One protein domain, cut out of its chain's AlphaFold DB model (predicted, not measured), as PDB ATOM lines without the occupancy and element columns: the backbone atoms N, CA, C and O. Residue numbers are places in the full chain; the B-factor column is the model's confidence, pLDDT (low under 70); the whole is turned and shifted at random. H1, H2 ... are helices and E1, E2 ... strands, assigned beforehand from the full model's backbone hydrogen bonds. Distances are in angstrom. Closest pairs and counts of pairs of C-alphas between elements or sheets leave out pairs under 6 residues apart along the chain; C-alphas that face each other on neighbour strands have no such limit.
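Overview. This is residues 341 to 402 and 414 to 467 of the 610 residues of the protein "HNHc domain-containing protein" of Agrococcus sp. SGAir0287 (UniProt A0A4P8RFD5). Five helices follow one another in a loose row, H1, H2, H3, H5 and H4 in space, each touching the next at crossed angles where a tilt can be given. Two small strand hairpins lie along one side of this row: E1 and E2, which lead into H1 at one end, and E3 and E4, beside H5 near the other end. Residues 376 to 381, in the link from H1 to H2, stick out, as do residues 356 to 363, of which 358 to 363 belong to H1. The printed part has 116 residues, with E1, E2, H1, H2, H3, H4, E3, E4 and H5 in that order; it is mixed, helices and strands, and each two-stranded sheet is antiparallel. It is only just loose, close to compact, with a radius of gyration of the C-alphas of 16.2 A and spans of 48 by 35 by 26 A.

Arrangement. E1, residues 341 to 344, and E2, residues 350 to 355, form an antiparallel hairpin, with N 343 and O 351 2.9 A apart, within hydrogen-bond range. H1, residues 358 to 372, touches H2, residues 383 to 396, with residues 368 to 372 alone; the closest C-alphas, of Leu 368 and Arg 387, are 5.4 A apart, and the tilt is 67 degrees, steep but only just short of about perpendicular, opposite ways. H2 touches H3, residues 414 to 421, with its residues 392 to 396 alone, closest at the C-alphas of Leu 396 and Leu 420, 6.1 A, at an only just steep tilt of 35.3 degrees, the same way. H3 touches H5, residues 455 to 463, closest at the C-alphas of Ala 414 and Thr 457, 6.0 A, at a steep tilt of 41 degrees, the same way. H4, residues 434 to 437, touches H5, closest at the C-alphas of Leu 437 and Arg 459, 5.6 A. E3, residues 445 to 447, and E4, residues 451 to 453, form an antiparallel hairpin, with N 447 and O 451 2.8 A apart, within hydrogen-bond range. Residues 430 to 431 pair antiparallel with residues 446 to 447 of E3. In H1, H2, H3 and H5 every O i to N i+4 pair is within hydrogen-bond range; H4 is too short for one.

Along the chain. E1 begins at C-alpha 341, (47.215, -53.434, -41.690). E2 is 16.4 A long, H1 21.0 A, H2 19.9 A, H3 10.9 A and H5 12.2 A. H5 ends at C-alpha 463, (44.248, -28.357, -29.637).

Size, cuts and confidence. The two C-alphas farthest apart, of Val 359 and His 440, are 51.2 A apart. Residues 403 to 413 are cut out, with 16.0 A between C-alphas 402 and 414. The link from H3 to H4 is long. Mean pLDDT of the printed part is 74.1; 34 residues are under 70, among them 414 to 430.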
ATOM      1  N   THR A 341      46.162 -53.540 -42.710       81.75
ATOM      2  CA  THR A 341      47.215 -53.434 -41.690       81.75
ATOM      3  C   THR A 341      47.650 -51.981 -41.549       81.75
ATOM      4  O   THR A 341      47.554 -51.203 -42.499       81.75
ATOM      5  N   ILE A 342      48.111 -51.615 -40.354       77.69
ATOM      6  CA  ILE A 342      48.827 -50.363 -40.106       77.69
ATOM      7  C   ILE A 342      50.197 -50.753 -39.560       77.69
ATOM      8  O   ILE A 342      50.285 -51.546 -38.621       77.69
ATOM      9  N   GLU A 343      51.250 -50.238 -40.181       76.62
ATOM     10  CA  GLU A 343      52.643 -50.545 -39.866       76.62
ATOM     11  C   GLU A 343      53.381 -49.219 -39.642       76.62
ATOM     12  O   GLU A 343      53.459 -48.387 -40.547       76.62
ATOM     13  N   ALA A 344      53.867 -48.996 -38.418       69.19
ATOM     14  CA  ALA A 344      54.584 -47.776 -38.042       69.19
ATOM     15  C   ALA A 344      55.847 -47.577 -38.896       69.19
ATOM     16  O   ALA A 344      56.517 -48.546 -39.263       69.19
ATOM     17  N   ALA A 345      56.178 -46.321 -39.183       79.62
ATOM     18  CA  ALA A 345      57.400 -45.918 -39.865       79.62
ATOM     19  C   ALA A 345      58.122 -44.815 -39.069       79.62
ATOM     20  O   ALA A 345      57.643 -44.358 -38.029       79.62
ATOM     21  N   ASP A 346      59.294 -44.412 -39.557       75.88
ATOM     22  CA  ASP A 346      60.062 -43.302 -38.993       75.88
ATOM     23  C   ASP A 346      59.363 -41.942 -39.222       75.88
ATOM     24  O   ASP A 346      58.351 -41.845 -39.923       75.88
ATOM     25  N   ASP A 347      59.901 -40.884 -38.608       81.00
ATOM     26  CA  ASP A 347      59.478 -39.484 -38.790       81.00
ATOM     27  C   ASP A 347      57.974 -39.215 -38.552       81.00
ATOM     28  O   ASP A 347      57.376 -38.325 -39.151       81.00
ATOM     29  N   GLY A 348      57.342 -39.998 -37.669       69.81
ATOM     30  CA  GLY A 348      55.919 -39.879 -37.329       69.81
ATOM     31  C   GLY A 348      54.955 -40.481 -38.355       69.81
ATOM     32  O   GLY A 348      53.743 -40.437 -38.140       69.81
ATOM     33  N   MET A 349      55.462 -41.094 -39.425       83.06
ATOM     34  CA  MET A 349      54.663 -41.647 -40.520       83.06
ATOM     35  C   MET A 349      54.189 -43.086 -40.244       83.06
ATOM     36  O   MET A 349      54.691 -43.783 -39.365       83.06
ATOM     37  N   ALA A 350      53.216 -43.575 -41.017       77.75
ATOM     38  CA  ALA A 350      52.788 -44.975 -40.978       77.75
ATOM     39  C   ALA A 350      52.314 -45.465 -42.355       77.75
ATOM     40  O   ALA A 350      51.742 -44.709 -43.142       77.75
ATOM     41  N   TRP A 351      52.514 -46.752 -42.630       86.88
ATOM     42  CA  TRP A 351      51.998 -47.431 -43.814       86.88
ATOM     43  C   TRP A 351      50.620 -48.028 -43.534       86.88
ATOM     44  O   TRP A 351      50.444 -48.757 -42.562       86.88
ATOM     45  N   ILE A 352      49.657 -47.785 -44.428       88.50
ATOM     46  CA  ILE A 352      48.359 -48.473 -44.430       88.50
ATOM     47  C   ILE A 352      48.360 -49.505 -45.563       88.50
ATOM     48  O   ILE A 352      48.241 -49.162 -46.741       88.50
ATOM     49  N   GLY A 353      48.511 -50.780 -45.207       89.44
ATOM     50  CA  GLY A 353      48.485 -51.909 -46.136       89.44
ATOM     51  C   GLY A 353      47.069 -52.452 -46.327       89.44
ATOM     52  O   GLY A 353      46.303 -52.547 -45.373       89.44
ATOM     53  N   ALA A 354      46.698 -52.855 -47.546       88.50
ATOM     54  CA  ALA A 354      45.387 -53.453 -47.823       88.50
ATOM     55  C   ALA A 354      45.504 -54.690 -48.728       88.50
ATOM     56  O   ALA A 354      45.817 -54.586 -49.915       88.50
ATOM     57  N   TYR A 355      45.200 -55.869 -48.179       87.94
ATOM     58  CA  TYR A 355      45.085 -57.111 -48.943       87.94
ATOM     59  C   TYR A 355      43.620 -57.332 -49.332       87.94
ATOM     60  O   TYR A 355      42.778 -57.645 -48.489       87.94
ATOM     61  N   VAL A 356      43.306 -57.120 -50.611       89.62
ATOM     62  CA  VAL A 356      41.940 -57.151 -51.163       89.62
ATOM     63  C   VAL A 356      41.926 -57.776 -52.569       89.62
ATOM     64  O   VAL A 356      42.958 -57.780 -53.243       89.62
ATOM     65  N   PRO A 357      40.770 -58.265 -53.068       86.25
ATOM     66  CA  PRO A 357      40.622 -58.693 -54.459       86.25
ATOM     67  C   PRO A 357      41.166 -57.667 -55.465       86.25
ATOM     68  O   PRO A 357      40.794 -56.495 -55.418       86.25
ATOM     69  N   ALA A 358      41.998 -58.109 -56.415       81.19
ATOM     70  CA  ALA A 358      42.746 -57.226 -57.322       81.19
ATOM     71  C   ALA A 358      41.868 -56.240 -58.121       81.19
ATOM     72  O   ALA A 358      42.272 -55.105 -58.362       81.19
ATOM     73  N   VAL A 359      40.639 -56.633 -58.477       76.62
ATOM     74  CA  VAL A 359      39.657 -55.752 -59.142       76.62
ATOM     75  C   VAL A 359      39.306 -54.536 -58.270       76.62
ATOM     76  O   VAL A 359      39.179 -53.427 -58.784       76.62
ATOM     77  N   LEU A 360      39.202 -54.719 -56.949       78.94
ATOM     78  CA  LEU A 360      38.954 -53.631 -56.002       78.94
ATOM     79  C   LEU A 360      40.209 -52.772 -55.804       78.94
ATOM     80  O   LEU A 360      40.099 -51.552 -55.821       78.94
ATOM     81  N   ALA A 361      41.397 -53.383 -55.710       82.44
ATOM     82  CA  ALA A 361      42.665 -52.648 -55.625       82.44
ATOM     83  C   ALA A 361      42.883 -51.725 -56.841       82.44
ATOM     84  O   ALA A 361      43.204 -50.547 -56.680       82.44
ATOM     85  N   HIS A 362      42.629 -52.217 -58.059       76.19
ATOM     86  CA  HIS A 362      42.686 -51.395 -59.271       76.19
ATOM     87  C   HIS A 362      41.583 -50.327 -59.325       76.19
ATOM     88  O   HIS A 362      41.837 -49.225 -59.807       76.19
ATOM     89  N   GLY A 363      40.386 -50.608 -58.796       72.00
ATOM     90  CA  GLY A 363      39.329 -49.603 -58.636       72.00
ATOM     91  C   GLY A 363      39.723 -48.463 -57.687       72.00
ATOM     92  O   GLY A 363      39.452 -47.299 -57.985       72.00
ATOM     93  N   ILE A 364      40.414 -48.786 -56.587       84.38
ATOM     94  CA  ILE A 364      40.962 -47.811 -55.634       84.38
ATOM     95  C   ILE A 364      42.065 -46.977 -56.300       84.38
ATOM     96  O   ILE A 364      41.938 -45.756 -56.343       84.38
ATOM     97  N   ASP A 365      43.092 -47.594 -56.899       84.12
ATOM     98  CA  ASP A 365      44.177 -46.849 -57.568       84.12
ATOM     99  C   ASP A 365      43.649 -45.955 -58.703       84.12
ATOM    100  O   ASP A 365      44.045 -44.795 -58.819       84.12
ATOM    101  N   HIS A 366      42.689 -46.440 -59.499       81.06
ATOM    102  CA  HIS A 366      42.037 -45.625 -60.523       81.06
ATOM    103  C   HIS A 366      41.329 -44.402 -59.919       81.06
ATOM    104  O   HIS A 366      41.440 -43.302 -60.463       81.06
ATOM    105  N   ARG A 367      40.635 -44.559 -58.782       82.50
ATOM    106  CA  ARG A 367      39.974 -43.448 -58.083       82.50
ATOM    107  C   ARG A 367      40.980 -42.428 -57.542       82.50
ATOM    108  O   ARG A 367      40.792 -41.236 -57.771       82.50
ATOM    109  N   LEU A 368      42.058 -42.878 -56.900       85.12
ATOM    110  CA  LEU A 368      43.114 -41.998 -56.381       85.12
ATOM    111  C   LEU A 368      43.811 -41.228 -57.512       85.12
ATOM    112  O   LEU A 368      43.989 -40.014 -57.430       85.12
ATOM    113  N   ARG A 369      44.135 -41.904 -58.623       81.38
ATOM    114  CA  ARG A 369      44.688 -41.254 -59.825       81.38
ATOM    115  C   ARG A 369      43.710 -40.288 -60.490       81.38
ATOM    116  O   ARG A 369      44.159 -39.317 -61.090       81.38
ATOM    117  N   ALA A 370      42.403 -40.539 -60.420       74.69
ATOM    118  CA  ALA A 370      41.396 -39.606 -60.920       74.69
ATOM    119  C   ALA A 370      41.328 -38.338 -60.053       74.69
ATOM    120  O   ALA A 370      41.321 -37.243 -60.609       74.69
ATOM    121  N   GLY A 371      41.378 -38.473 -58.720       69.56
ATOM    122  CA  GLY A 371      41.487 -37.339 -57.794       69.56
ATOM    123  C   GLY A 371      42.743 -36.500 -58.045       69.56
ATOM    124  O   GLY A 371      42.652 -35.299 -58.273       69.56
ATOM    125  N   ALA A 372      43.911 -37.137 -58.149       71.44
ATOM    126  CA  ALA A 372      45.175 -36.438 -58.392       71.44
ATOM    127  C   ALA A 372      45.292 -35.766 -59.781       71.44
ATOM    128  O   ALA A 372      46.171 -34.933 -59.987       71.44
ATOM    129  N   ARG A 373      44.392 -36.062 -60.736       75.25
ATOM    130  CA  ARG A 373      44.264 -35.296 -61.995       75.25
ATOM    131  C   ARG A 373      43.533 -33.959 -61.827       75.25
ATOM    132  O   ARG A 373      43.617 -33.134 -62.732       75.25
ATOM    133  N   ALA A 374      42.832 -33.742 -60.713       74.38
ATOM    134  CA  ALA A 374      42.209 -32.462 -60.373       74.38
ATOM    135  C   ALA A 374      43.186 -31.470 -59.709       74.38
ATOM    136  O   ALA A 374      42.816 -30.321 -59.473       74.38
ATOM    137  N   LYS A 375      44.428 -31.898 -59.434       81.50
ATOM    138  CA  LYS A 375      45.486 -31.081 -58.831       81.50
ATOM    139  C   LYS A 375      45.697 -29.755 -59.593       81.50
ATOM    140  O   LYS A 375      45.990 -29.795 -60.793       81.50
ATOM    141  N   PRO A 376      45.624 -28.587 -58.924       84.75
ATOM    142  CA  PRO A 376      45.987 -27.303 -59.518       84.75
ATOM    143  C   PRO A 376      47.448 -27.273 -59.983       84.75
ATOM    144  O   PRO A 376      48.330 -27.857 -59.352       84.75
ATOM    145  N   LYS A 377      47.722 -26.549 -61.074       83.38
ATOM    146  CA  LYS A 377      49.086 -26.409 -61.619       83.38
ATOM    147  C   LYS A 377      50.035 -25.669 -60.677       83.38
ATOM    148  O   LYS A 377      51.225 -25.956 -60.689       83.38
ATOM    149  N   ASP A 378      49.486 -24.744 -59.896       87.12
ATOM    150  CA  ASP A 378      50.232 -23.827 -59.032       87.12
ATOM    151  C   ASP A 378      50.327 -24.329 -57.575       87.12
ATOM    152  O   ASP A 378      50.974 -23.701 -56.742       87.12
ATOM    153  N   ASP A 379      49.706 -25.475 -57.259       81.69
ATOM    154  CA  ASP A 379      49.899 -26.172 -55.982       81.69
ATOM    155  C   ASP A 379      51.312 -26.809 -55.958       81.69
ATOM    156  O   ASP A 379      51.679 -27.494 -56.919       81.69
ATOM    157  N   PRO A 380      52.114 -26.628 -54.889       84.12
ATOM    158  CA  PRO A 380      53.520 -27.043 -54.863       84.12
ATOM    159  C   PRO A 380      53.746 -28.536 -54.578       84.12
ATOM    160  O   PRO A 380      54.867 -29.016 -54.752       84.12
ATOM    161  N   ARG A 381      52.721 -29.286 -54.144       84.69
ATOM    162  CA  ARG A 381      52.839 -30.714 -53.811       84.69
ATOM    163  C   ARG A 381      53.134 -31.551 -55.064       84.69
ATOM    164  O   ARG A 381      52.905 -31.142 -56.206       84.69
ATOM    165  N   THR A 382      53.591 -32.780 -54.862       87.00
ATOM    166  CA  THR A 382      53.707 -33.790 -55.924       87.00
ATOM    167  C   THR A 382      52.350 -34.427 -56.263       87.00
ATOM    168  O   THR A 382      51.367 -34.283 -55.536       87.00
ATOM    169  N   ILE A 383      52.289 -35.166 -57.378       84.19
ATOM    170  CA  ILE A 383      51.108 -35.973 -57.740       84.19
ATOM    171  C   ILE A 383      50.872 -37.099 -56.722       84.19
ATOM    172  O   ILE A 383      49.722 -37.452 -56.472       84.19
ATOM    173  N   ASP A 384      51.932 -37.658 -56.132       84.56
ATOM    174  CA  ASP A 384      51.809 -38.773 -55.193       84.56
ATOM    175  C   ASP A 384      51.439 -38.322 -53.771       84.56
ATOM    176  O   ASP A 384      50.644 -39.013 -53.138       84.56
ATOM    177  N   GLN A 385      51.857 -37.126 -53.330       87.00
ATOM    178  CA  GLN A 385      51.257 -36.464 -52.156       87.00
ATOM    179  C   GLN A 385      49.747 -36.277 -52.363       87.00
ATOM    180  O   GLN A 385      48.963 -36.818 -51.598       87.00
ATOM    181  N   TRP A 386      49.308 -35.706 -53.494       85.94
ATOM    182  CA  TRP A 386      47.870 -35.595 -53.807       85.94
ATOM    183  C   TRP A 386      47.117 -36.939 -53.876       85.94
ATOM    184  O   TRP A 386      45.895 -36.963 -53.719       85.94
ATOM    185  N   ARG A 387      47.804 -38.068 -54.116       86.69
ATOM    186  CA  ARG A 387      47.207 -39.416 -54.033       86.69
ATOM    187  C   ARG A 387      47.110 -39.920 -52.591       86.69
ATOM    188  O   ARG A 387      46.174 -40.665 -52.314       86.69
ATOM    189  N   ALA A 388      48.032 -39.532 -51.710       88.44
ATOM    190  CA  ALA A 388      47.969 -39.803 -50.274       88.44
ATOM    191  C   ALA A 388      46.883 -38.949 -49.601       88.44
ATOM    192  O   ALA A 388      45.992 -39.505 -48.964       88.44
ATOM    193  N   ASP A 389      46.867 -37.638 -49.853       84.62
ATOM    194  CA  ASP A 389      45.873 -36.692 -49.329       84.62
ATOM    195  C   ASP A 389      44.448 -37.155 -49.691       84.62
ATOM    196  O   ASP A 389      43.585 -37.328 -48.828       84.62
ATOM    197  N   ALA A 390      44.218 -37.487 -50.970       82.38
ATOM    198  CA  ALA A 390      42.936 -38.007 -51.447       82.38
ATOM    199  C   ALA A 390      42.594 -39.418 -50.922       82.38
ATOM    200  O   ALA A 390      41.416 -39.780 -50.893       82.38
ATOM    201  N   PHE A 391      43.581 -40.229 -50.524       87.75
ATOM    202  CA  PHE A 391      43.355 -41.530 -49.882       87.75
ATOM    203  C   PHE A 391      42.906 -41.354 -48.428       87.75
ATOM    204  O   PHE A 391      41.919 -41.971 -48.024       87.75
ATOM    205  N   CYS A 392      43.566 -40.463 -47.685       85.44
ATOM    206  CA  CYS A 392      43.177 -40.078 -46.333       85.44
ATOM    207  C   CYS A 392      41.770 -39.464 -46.320       85.44
ATOM    208  O   CYS A 392      40.912 -39.964 -45.600       85.44
ATOM    209  N   GLU A 393      41.487 -38.475 -47.175       78.56
ATOM    210  CA  GLU A 393      40.156 -37.868 -47.359       78.56
ATOM    211  C   GLU A 393      39.060 -38.932 -47.568       78.56
ATOM    212  O   GLU A 393      38.101 -39.019 -46.797       78.56
ATOM    213  N   LEU A 394      39.232 -39.817 -48.560       81.00
ATOM    214  CA  LEU A 394      38.241 -40.843 -48.909       81.00
ATOM    215  C   LEU A 394      37.929 -41.823 -47.768       81.00
ATOM    216  O   LEU A 394      36.821 -42.365 -47.728       81.00
ATOM    217  N   LEU A 395      38.885 -42.068 -46.868       83.81
ATOM    218  CA  LEU A 395      38.717 -42.944 -45.707       83.81
ATOM    219  C   LEU A 395      38.246 -42.194 -44.449       83.81
ATOM    220  O   LEU A 395      37.513 -42.776 -43.651       83.81
ATOM    221  N   LEU A 396      38.632 -40.924 -44.274       78.31
ATOM    222  CA  LEU A 396      38.380 -40.125 -43.066       78.31
ATOM    223  C   LEU A 396      37.116 -39.256 -43.125       78.31
ATOM    224  O   LEU A 396      36.609 -38.866 -42.076       78.31
ATOM    225  N   THR A 397      36.576 -38.965 -44.311       71.19
ATOM    226  CA  THR A 397      35.355 -38.143 -44.465       71.19
ATOM    227  C   THR A 397      34.231 -38.867 -45.208       71.19
ATOM    228  O   THR A 397      33.083 -38.414 -45.207       71.19
ATOM    229  N   SER A 398      34.542 -39.989 -45.872       57.56
ATOM    230  CA  SER A 398      33.701 -40.689 -46.864       57.56
ATOM    231  C   SER A 398      33.264 -39.845 -48.079       57.56
ATOM    232  O   SER A 398      32.506 -40.328 -48.929       57.56
ATOM    233  N   SER A 399      33.750 -38.605 -48.198       55.44
ATOM    234  CA  SER A 399      33.382 -37.666 -49.258       55.44
ATOM    235  C   SER A 399      34.245 -37.855 -50.505       55.44
ATOM    236  O   SER A 399      35.344 -38.396 -50.474       55.44
ATOM    237  N   GLY A 400      33.672 -37.536 -51.668       46.44
ATOM    238  CA  GLY A 400      34.062 -38.198 -52.914       46.44
ATOM    239  C   GLY A 400      35.423 -37.812 -53.504       46.44
ATOM    240  O   GLY A 400      35.944 -38.581 -54.322       46.44
ATOM    241  N   ALA A 401      35.938 -36.652 -53.114       49.31
ATOM    242  CA  ALA A 401      37.207 -36.030 -53.473       49.31
ATOM    243  C   ALA A 401      37.458 -34.884 -52.469       49.31
ATOM    244  O   ALA A 401      36.473 -34.380 -51.921       49.31
ATOM    245  N   PRO A 402      38.704 -34.419 -52.273       49.41
ATOM    246  CA  PRO A 402      38.932 -33.139 -51.612       49.41
ATOM    247  C   PRO A 402      38.321 -32.030 -52.480       49.41
ATOM    248  O   PRO A 402      38.721 -31.836 -53.633       49.41
ATOM    249  N   ALA A 414      50.244 -29.761 -41.355       57.06
ATOM    250  CA  ALA A 414      49.703 -30.404 -40.151       57.06
ATOM    251  C   ALA A 414      48.283 -29.907 -39.783       57.06
ATOM    252  O   ALA A 414      47.459 -30.667 -39.266       57.06
ATOM    253  N   THR A 415      47.946 -28.656 -40.123       58.75
ATOM    254  CA  THR A 415      46.602 -28.082 -39.939       58.75
ATOM    255  C   THR A 415      45.590 -28.643 -40.947       58.75
ATOM    256  O   THR A 415      44.408 -28.770 -40.615       58.75
ATOM    257  N   GLU A 416      46.013 -29.011 -42.164       61.41
ATOM    258  CA  GLU A 416      45.145 -29.688 -43.143       61.41
ATOM    259  C   GLU A 416      44.780 -31.098 -42.639       61.41
ATOM    260  O   GLU A 416      43.598 -31.424 -42.518       61.41
ATOM    261  N   HIS A 417      45.775 -31.877 -42.196       60.38
ATOM    262  CA  HIS A 417      45.583 -33.222 -41.634       60.38
ATOM    263  C   HIS A 417      44.653 -33.248 -40.408       60.38
ATOM    264  O   HIS A 417      43.757 -34.093 -40.320       60.38
ATOM    265  N   ALA A 418      44.805 -32.301 -39.476       58.41
ATOM    266  CA  ALA A 418      43.970 -32.231 -38.276       58.41
ATOM    267  C   ALA A 418      42.483 -31.952 -38.575       58.41
ATOM    268  O   ALA A 418      41.602 -32.446 -37.868       58.41
ATOM    269  N   ARG A 419      42.178 -31.218 -39.658       60.03
ATOM    270  CA  ARG A 419      40.794 -31.022 -40.127       60.03
ATOM    271  C   ARG A 419      40.182 -32.327 -40.633       60.03
ATOM    272  O   ARG A 419      39.031 -32.603 -40.292       60.03
ATOM    273  N   LEU A 420      40.932 -33.158 -41.362       58.16
ATOM    274  CA  LEU A 420      40.442 -34.471 -41.814       58.16
ATOM    275  C   LEU A 420      40.044 -35.358 -40.623       58.16
ATOM    276  O   LEU A 420      38.942 -35.910 -40.590       58.16
ATOM    277  N   LEU A 421      40.900 -35.410 -39.596       55.31
ATOM    278  CA  LEU A 421      40.677 -36.183 -38.366       55.31
ATOM    279  C   LEU A 421      39.466 -35.717 -37.537       55.31
ATOM    280  O   LEU A 421      38.975 -36.491 -36.721       55.31
ATOM    281  N   SER A 422      38.959 -34.499 -37.755       53.69
ATOM    282  CA  SER A 422      37.782 -33.955 -37.054       53.69
ATOM    283  C   SER A 422      36.421 -34.375 -37.637       53.69
ATOM    284  O   SER A 422      35.388 -34.150 -37.002       53.69
ATOM    285  N   THR A 423      36.396 -34.967 -38.840       55.38
ATOM    286  CA  THR A 423      35.143 -35.321 -39.542       55.38
ATOM    287  C   THR A 423      34.629 -36.713 -39.153       55.38
ATOM    288  O   THR A 423      33.421 -36.924 -39.020       55.38
ATOM    289  N   ILE A 424      35.541 -37.653 -38.894       47.09
ATOM    290  CA  ILE A 424      35.274 -38.872 -38.118       47.09
ATOM    291  C   ILE A 424      35.619 -38.604 -36.642       47.09
ATOM    292  O   ILE A 424      36.199 -37.581 -36.299       47.09
ATOM    293  N   ARG A 425      35.228 -39.505 -35.733       51.69
ATOM    294  CA  ARG A 425      35.712 -39.518 -34.343       51.69
ATOM    295  C   ARG A 425      36.701 -40.671 -34.138       51.69
ATOM    296  O   ARG A 425      36.282 -41.717 -33.636       51.69
ATOM    297  N   PRO A 426      37.974 -40.536 -34.556       50.16
ATOM    298  CA  PRO A 426      38.998 -41.489 -34.156       50.16
ATOM    299  C   PRO A 426      39.237 -41.359 -32.646       50.16
ATOM    300  O   PRO A 426      39.191 -40.260 -32.095       50.16
ATOM    301  N   VAL A 427      39.501 -42.478 -31.977       56.62
ATOM    302  CA  VAL A 427      40.048 -42.480 -30.615       56.62
ATOM    303  C   VAL A 427      41.496 -42.920 -30.748       56.62
ATOM    304  O   VAL A 427      41.759 -44.098 -30.968       56.62
ATOM    305  N   VAL A 428      42.404 -41.951 -30.678       57.03
ATOM    306  CA  VAL A 428      43.861 -42.140 -30.679       57.03
ATOM    307  C   VAL A 428      44.409 -41.613 -29.360       57.03
ATOM    308  O   VAL A 428      43.954 -40.572 -28.879       57.03
ATOM    309  N   GLN A 429      45.357 -42.321 -28.754       59.91
ATOM    310  CA  GLN A 429      45.992 -41.873 -27.520       59.91
ATOM    311  C   GLN A 429      47.256 -41.084 -27.867       59.91
ATOM    312  O   GLN A 429      48.171 -41.616 -28.487       59.91
ATOM    313  N   VAL A 430      47.339 -39.828 -27.432       63.62
ATOM    314  CA  VAL A 430      48.538 -38.999 -27.625       63.62
ATOM    315  C   VAL A 430      49.079 -38.573 -26.265       63.62
ATOM    316  O   VAL A 430      48.426 -37.839 -25.527       63.62
ATOM    317  N   THR A 431      50.281 -39.036 -25.933       70.50
ATOM    318  CA  THR A 431      51.023 -38.612 -24.738       70.50
ATOM    319  C   THR A 431      51.974 -37.488 -25.135       70.50
ATOM    320  O   THR A 431      52.775 -37.663 -26.050       70.50
ATOM    321  N   ILE A 432      51.909 -36.336 -24.464       72.50
ATOM    322  CA  ILE A 432      52.701 -35.144 -24.812       72.50
ATOM    323  C   ILE A 432      53.392 -34.622 -23.545       72.50
ATOM    324  O   ILE A 432      52.713 -34.468 -22.524       72.50
ATOM    325  N   PRO A 433      54.705 -34.324 -23.563       76.06
ATOM    326  CA  PRO A 433      55.351 -33.637 -22.450       76.06
ATOM    327  C   PRO A 433      54.726 -32.253 -22.232       76.06
ATOM    328  O   PRO A 433      54.462 -31.512 -23.180       76.06
ATOM    329  N   VAL A 434      54.497 -31.867 -20.973       74.75
ATOM    330  CA  VAL A 434      53.852 -30.576 -20.660       74.75
ATOM    331  C   VAL A 434      54.682 -29.376 -21.135       74.75
ATOM    332  O   VAL A 434      54.120 -28.347 -21.507       74.75
ATOM    333  N   THR A 435      56.008 -29.510 -21.185       77.62
ATOM    334  CA  THR A 435      56.932 -28.501 -21.718       77.62
ATOM    335  C   THR A 435      56.754 -28.318 -23.225       77.62
ATOM    336  O   THR A 435      56.565 -27.189 -23.673       77.62
ATOM    337  N   THR A 436      56.681 -29.413 -23.984       77.69
ATOM    338  CA  THR A 436      56.372 -29.418 -25.421       77.69
ATOM    339  C   THR A 436      55.022 -28.778 -25.716       77.69
ATOM    340  O   THR A 436      54.912 -27.890 -26.564       77.69
ATOM    341  N   LEU A 437      53.991 -29.199 -24.976       79.69
ATOM    342  CA  LEU A 437      52.623 -28.710 -25.123       79.69
ATOM    343  C   LEU A 437      52.517 -27.198 -24.875       79.69
ATOM    344  O   LEU A 437      51.757 -26.511 -25.553       79.69
ATOM    345  N   THR A 438      53.287 -26.683 -23.914       82.88
ATOM    346  CA  THR A 438      53.314 -25.257 -23.552       82.88
ATOM    347  C   THR A 438      54.360 -24.442 -24.321       82.88
ATOM    348  O   THR A 438      54.502 -23.253 -24.052       82.88
ATOM    349  N   GLY A 439      55.081 -25.046 -25.276       82.19
ATOM    350  CA  GLY A 439      56.079 -24.360 -26.105       82.19
ATOM    351  C   GLY A 439      57.373 -23.972 -25.376       82.19
ATOM    352  O   GLY A 439      58.071 -23.066 -25.823       82.19
ATOM    353  N   HIS A 440      57.692 -24.627 -24.254       78.56
ATOM    354  CA  HIS A 440      58.984 -24.474 -23.567       78.56
ATOM    355  C   HIS A 440      60.102 -25.300 -24.224       78.56
ATOM    356  O   HIS A 440      61.275 -24.961 -24.078       78.56
ATOM    357  N   ASP A 441      59.744 -26.372 -24.933       79.31
ATOM    358  CA  ASP A 441      60.632 -27.162 -25.788       79.31
ATOM    359  C   ASP A 441      59.867 -27.742 -26.992       79.31
ATOM    360  O   ASP A 441      58.659 -27.538 -27.138       79.31
ATOM    361  N   ASP A 442      60.591 -28.479 -27.837       82.44
ATOM    362  CA  ASP A 442      60.055 -29.270 -28.948       82.44
ATOM    363  C   ASP A 442      60.442 -30.756 -28.812       82.44
ATOM    364  O   ASP A 442      60.838 -31.409 -29.779       82.44
ATOM    365  N   ALA A 443      60.375 -31.309 -27.594       74.94
ATOM    366  CA  ALA A 443      60.504 -32.753 -27.402       74.94
ATOM    367  C   ALA A 443      59.336 -33.502 -28.094       74.94
ATOM    368  O   ALA A 443      58.235 -32.969 -28.196       74.94
ATOM    369  N   PRO A 444      59.534 -34.729 -28.606       72.44
ATOM    370  CA  PRO A 444      58.486 -35.426 -29.348       72.44
ATOM    371  C   PRO A 444      57.323 -35.870 -28.449       72.44
ATOM    372  O   PRO A 444      57.514 -36.288 -27.305       72.44
ATOM    373  N   GLY A 445      56.111 -35.850 -29.009       70.81
ATOM    374  CA  GLY A 445      54.966 -36.567 -28.449       70.81
ATOM    375  C   GLY A 445      55.028 -38.062 -28.780       70.81
ATOM    376  O   GLY A 445      55.862 -38.510 -29.565       70.81
ATOM    377  N   THR A 446      54.130 -38.859 -28.202       68.69
ATOM    378  CA  THR A 446      53.993 -40.290 -28.512       68.69
ATOM    379  C   THR A 446      52.546 -40.653 -28.830       68.69
ATOM    380  O   THR A 446      51.669 -40.537 -27.973       68.69
ATOM    381  N   LEU A 447      52.321 -41.147 -30.046       65.62
ATOM    382  CA  LEU A 447      51.073 -41.733 -30.523       65.62
ATOM    383  C   LEU A 447      50.974 -43.209 -30.097       65.62
ATOM    384  O   LEU A 447      51.938 -43.974 -30.209       65.62
ATOM    385  N   ASP A 448      49.812 -43.579 -29.553       60.44
ATOM    386  CA  ASP A 448      49.426 -44.897 -29.026       60.44
ATOM    387  C   ASP A 448      50.494 -45.569 -28.134       60.44
ATOM    388  O   ASP A 448      50.621 -46.791 -28.056       60.44
ATOM    389  N   GLY A 449      51.281 -44.747 -27.429       54.84
ATOM    390  CA  GLY A 449      52.328 -45.184 -26.502       54.84
ATOM    391  C   GLY A 449      53.569 -45.816 -27.148       54.84
ATOM    392  O   GLY A 449      54.405 -46.336 -26.411       54.84
ATOM    393  N   ALA A 450      53.708 -45.773 -28.480       55.34
ATOM    394  CA  ALA A 450      54.816 -46.411 -29.199       55.34
ATOM    395  C   ALA A 450      55.494 -45.534 -30.268       55.34
ATOM    396  O   ALA A 450      56.715 -45.594 -30.402       55.34
ATOM    397  N   GLN A 451      54.738 -44.741 -31.034       59.06
ATOM    398  CA  GLN A 451      55.259 -44.027 -32.204       59.06
ATOM    399  C   GLN A 451      55.563 -42.559 -31.862       59.06
ATOM    400  O   GLN A 451      54.659 -41.862 -31.398       59.06
ATOM    401  N   PRO A 452      56.795 -42.054 -32.069       70.69
ATOM    402  CA  PRO A 452      57.088 -40.640 -31.863       70.69
ATOM    403  C   PRO A 452      56.371 -39.786 -32.914       70.69
ATOM    404  O   PRO A 452      56.302 -40.165 -34.080       70.69
ATOM    405  N   ILE A 453      55.871 -38.622 -32.503       73.19
ATOM    406  CA  ILE A 453      55.357 -37.570 -33.392       73.19
ATOM    407  C   ILE A 453      56.028 -36.241 -33.042       73.19
ATOM    408  O   ILE A 453      56.464 -36.040 -31.905       73.19
ATOM    409  N   ASP A 454      56.127 -35.334 -34.009       82.12
ATOM    410  CA  ASP A 454      56.743 -34.028 -33.797       82.12
ATOM    411  C   ASP A 454      55.911 -33.130 -32.858       82.12
ATOM    412  O   ASP A 454      54.725 -33.361 -32.597       82.12
ATOM    413  N   ALA A 455      56.556 -32.087 -32.338       78.12
ATOM    414  CA  ALA A 455      55.969 -31.179 -31.362       78.12
ATOM    415  C   ALA A 455      54.817 -30.320 -31.924       78.12
ATOM    416  O   ALA A 455      53.916 -29.943 -31.174       78.12
ATOM    417  N   GLU A 456      54.808 -30.005 -33.222       82.75
ATOM    418  CA  GLU A 456      53.748 -29.219 -33.860       82.75
ATOM    419  C   GLU A 456      52.492 -30.070 -34.068       82.75
ATOM    420  O   GLU A 456      51.426 -29.708 -33.566       82.75
ATOM    421  N   THR A 457      52.628 -31.252 -34.676       77.69
ATOM    422  CA  THR A 457      51.547 -32.242 -34.800       77.69
ATOM    423  C   THR A 457      50.978 -32.609 -33.429       77.69
ATOM    424  O   THR A 457      49.759 -32.638 -33.260       77.69
ATOM    425  N   ALA A 458      51.829 -32.815 -32.416       75.75
ATOM    426  CA  ALA A 458      51.385 -33.068 -31.046       75.75
ATOM    427  C   ALA A 458      50.533 -31.909 -30.490       75.75
ATOM    428  O   ALA A 458      49.425 -32.143 -30.002       75.75
ATOM    429  N   ARG A 459      51.004 -30.656 -30.601       82.94
ATOM    430  CA  ARG A 459      50.259 -29.462 -30.152       82.94
ATOM    431  C   ARG A 459      48.939 -29.273 -30.911       82.94
ATOM    432  O   ARG A 459      47.936 -28.920 -30.292       82.94
ATOM    433  N   ILE A 460      48.907 -29.549 -32.213       80.88
ATOM    434  CA  ILE A 460      47.697 -29.455 -33.042       80.88
ATOM    435  C   ILE A 460      46.669 -30.526 -32.646       80.88
ATOM    436  O   ILE A 460      45.499 -30.196 -32.441       80.88
ATOM    437  N   LEU A 461      47.090 -31.786 -32.470       75.88
ATOM    438  CA  LEU A 461      46.216 -32.871 -32.001       75.88
ATOM    439  C   LEU A 461      45.656 -32.583 -30.600       75.88
ATOM    440  O   LEU A 461      44.473 -32.813 -30.349       75.88
ATOM    441  N   ALA A 462      46.472 -32.011 -29.713       77.00
ATOM    442  CA  ALA A 462      46.032 -31.555 -28.399       77.00
ATOM    443  C   ALA A 462      44.977 -30.434 -28.496       77.00
ATOM    444  O   ALA A 462      43.956 -30.475 -27.812       77.00
ATOM    445  N   GLY A 463      45.175 -29.468 -29.400       78.62
ATOM    446  CA  GLY A 463      44.248 -28.357 -29.637       78.62
ATOM    447  C   GLY A 463      42.849 -28.767 -30.124       78.62
ATOM    448  O   GLY A 463      41.908 -27.991 -29.967       78.62
ATOM    449  N   VAL A 464      42.690 -29.981 -30.669       74.75
ATOM    450  CA  VAL A 464      41.389 -30.553 -31.076       74.75
ATOM    451  C   VAL A 464      40.882 -31.667 -30.145       74.75
ATOM    452  O   VAL A 464      39.820 -32.241 -30.394       74.75
ATOM    453  N   ALA A 465      41.601 -31.980 -29.060       67.69
ATOM    454  CA  ALA A 465      41.259 -33.074 -28.153       67.69
ATOM    455  C   ALA A 465      40.013 -32.763 -27.299       67.69
ATOM    456  O   ALA A 465      39.976 -31.809 -26.522       67.69
ATOM    457  N   ALA A 466      38.994 -33.624 -27.399       67.81
ATOM    458  CA  ALA A 466      37.738 -33.494 -26.651       67.81
ATOM    459  C   ALA A 466      37.833 -33.935 -25.173       67.81
ATOM    460  O   ALA A 466      36.924 -33.664 -24.390       67.81
ATOM    461  N   THR A 467      38.904 -34.637 -24.801       63.25
ATOM    462  CA  THR A 467      39.150 -35.206 -23.467       63.25
ATOM    463  C   THR A 467      40.636 -35.151 -23.155       63.25
ATOM    464  O   THR A 467      41.455 -35.386 -24.041       63.25
TER     465      THR A 467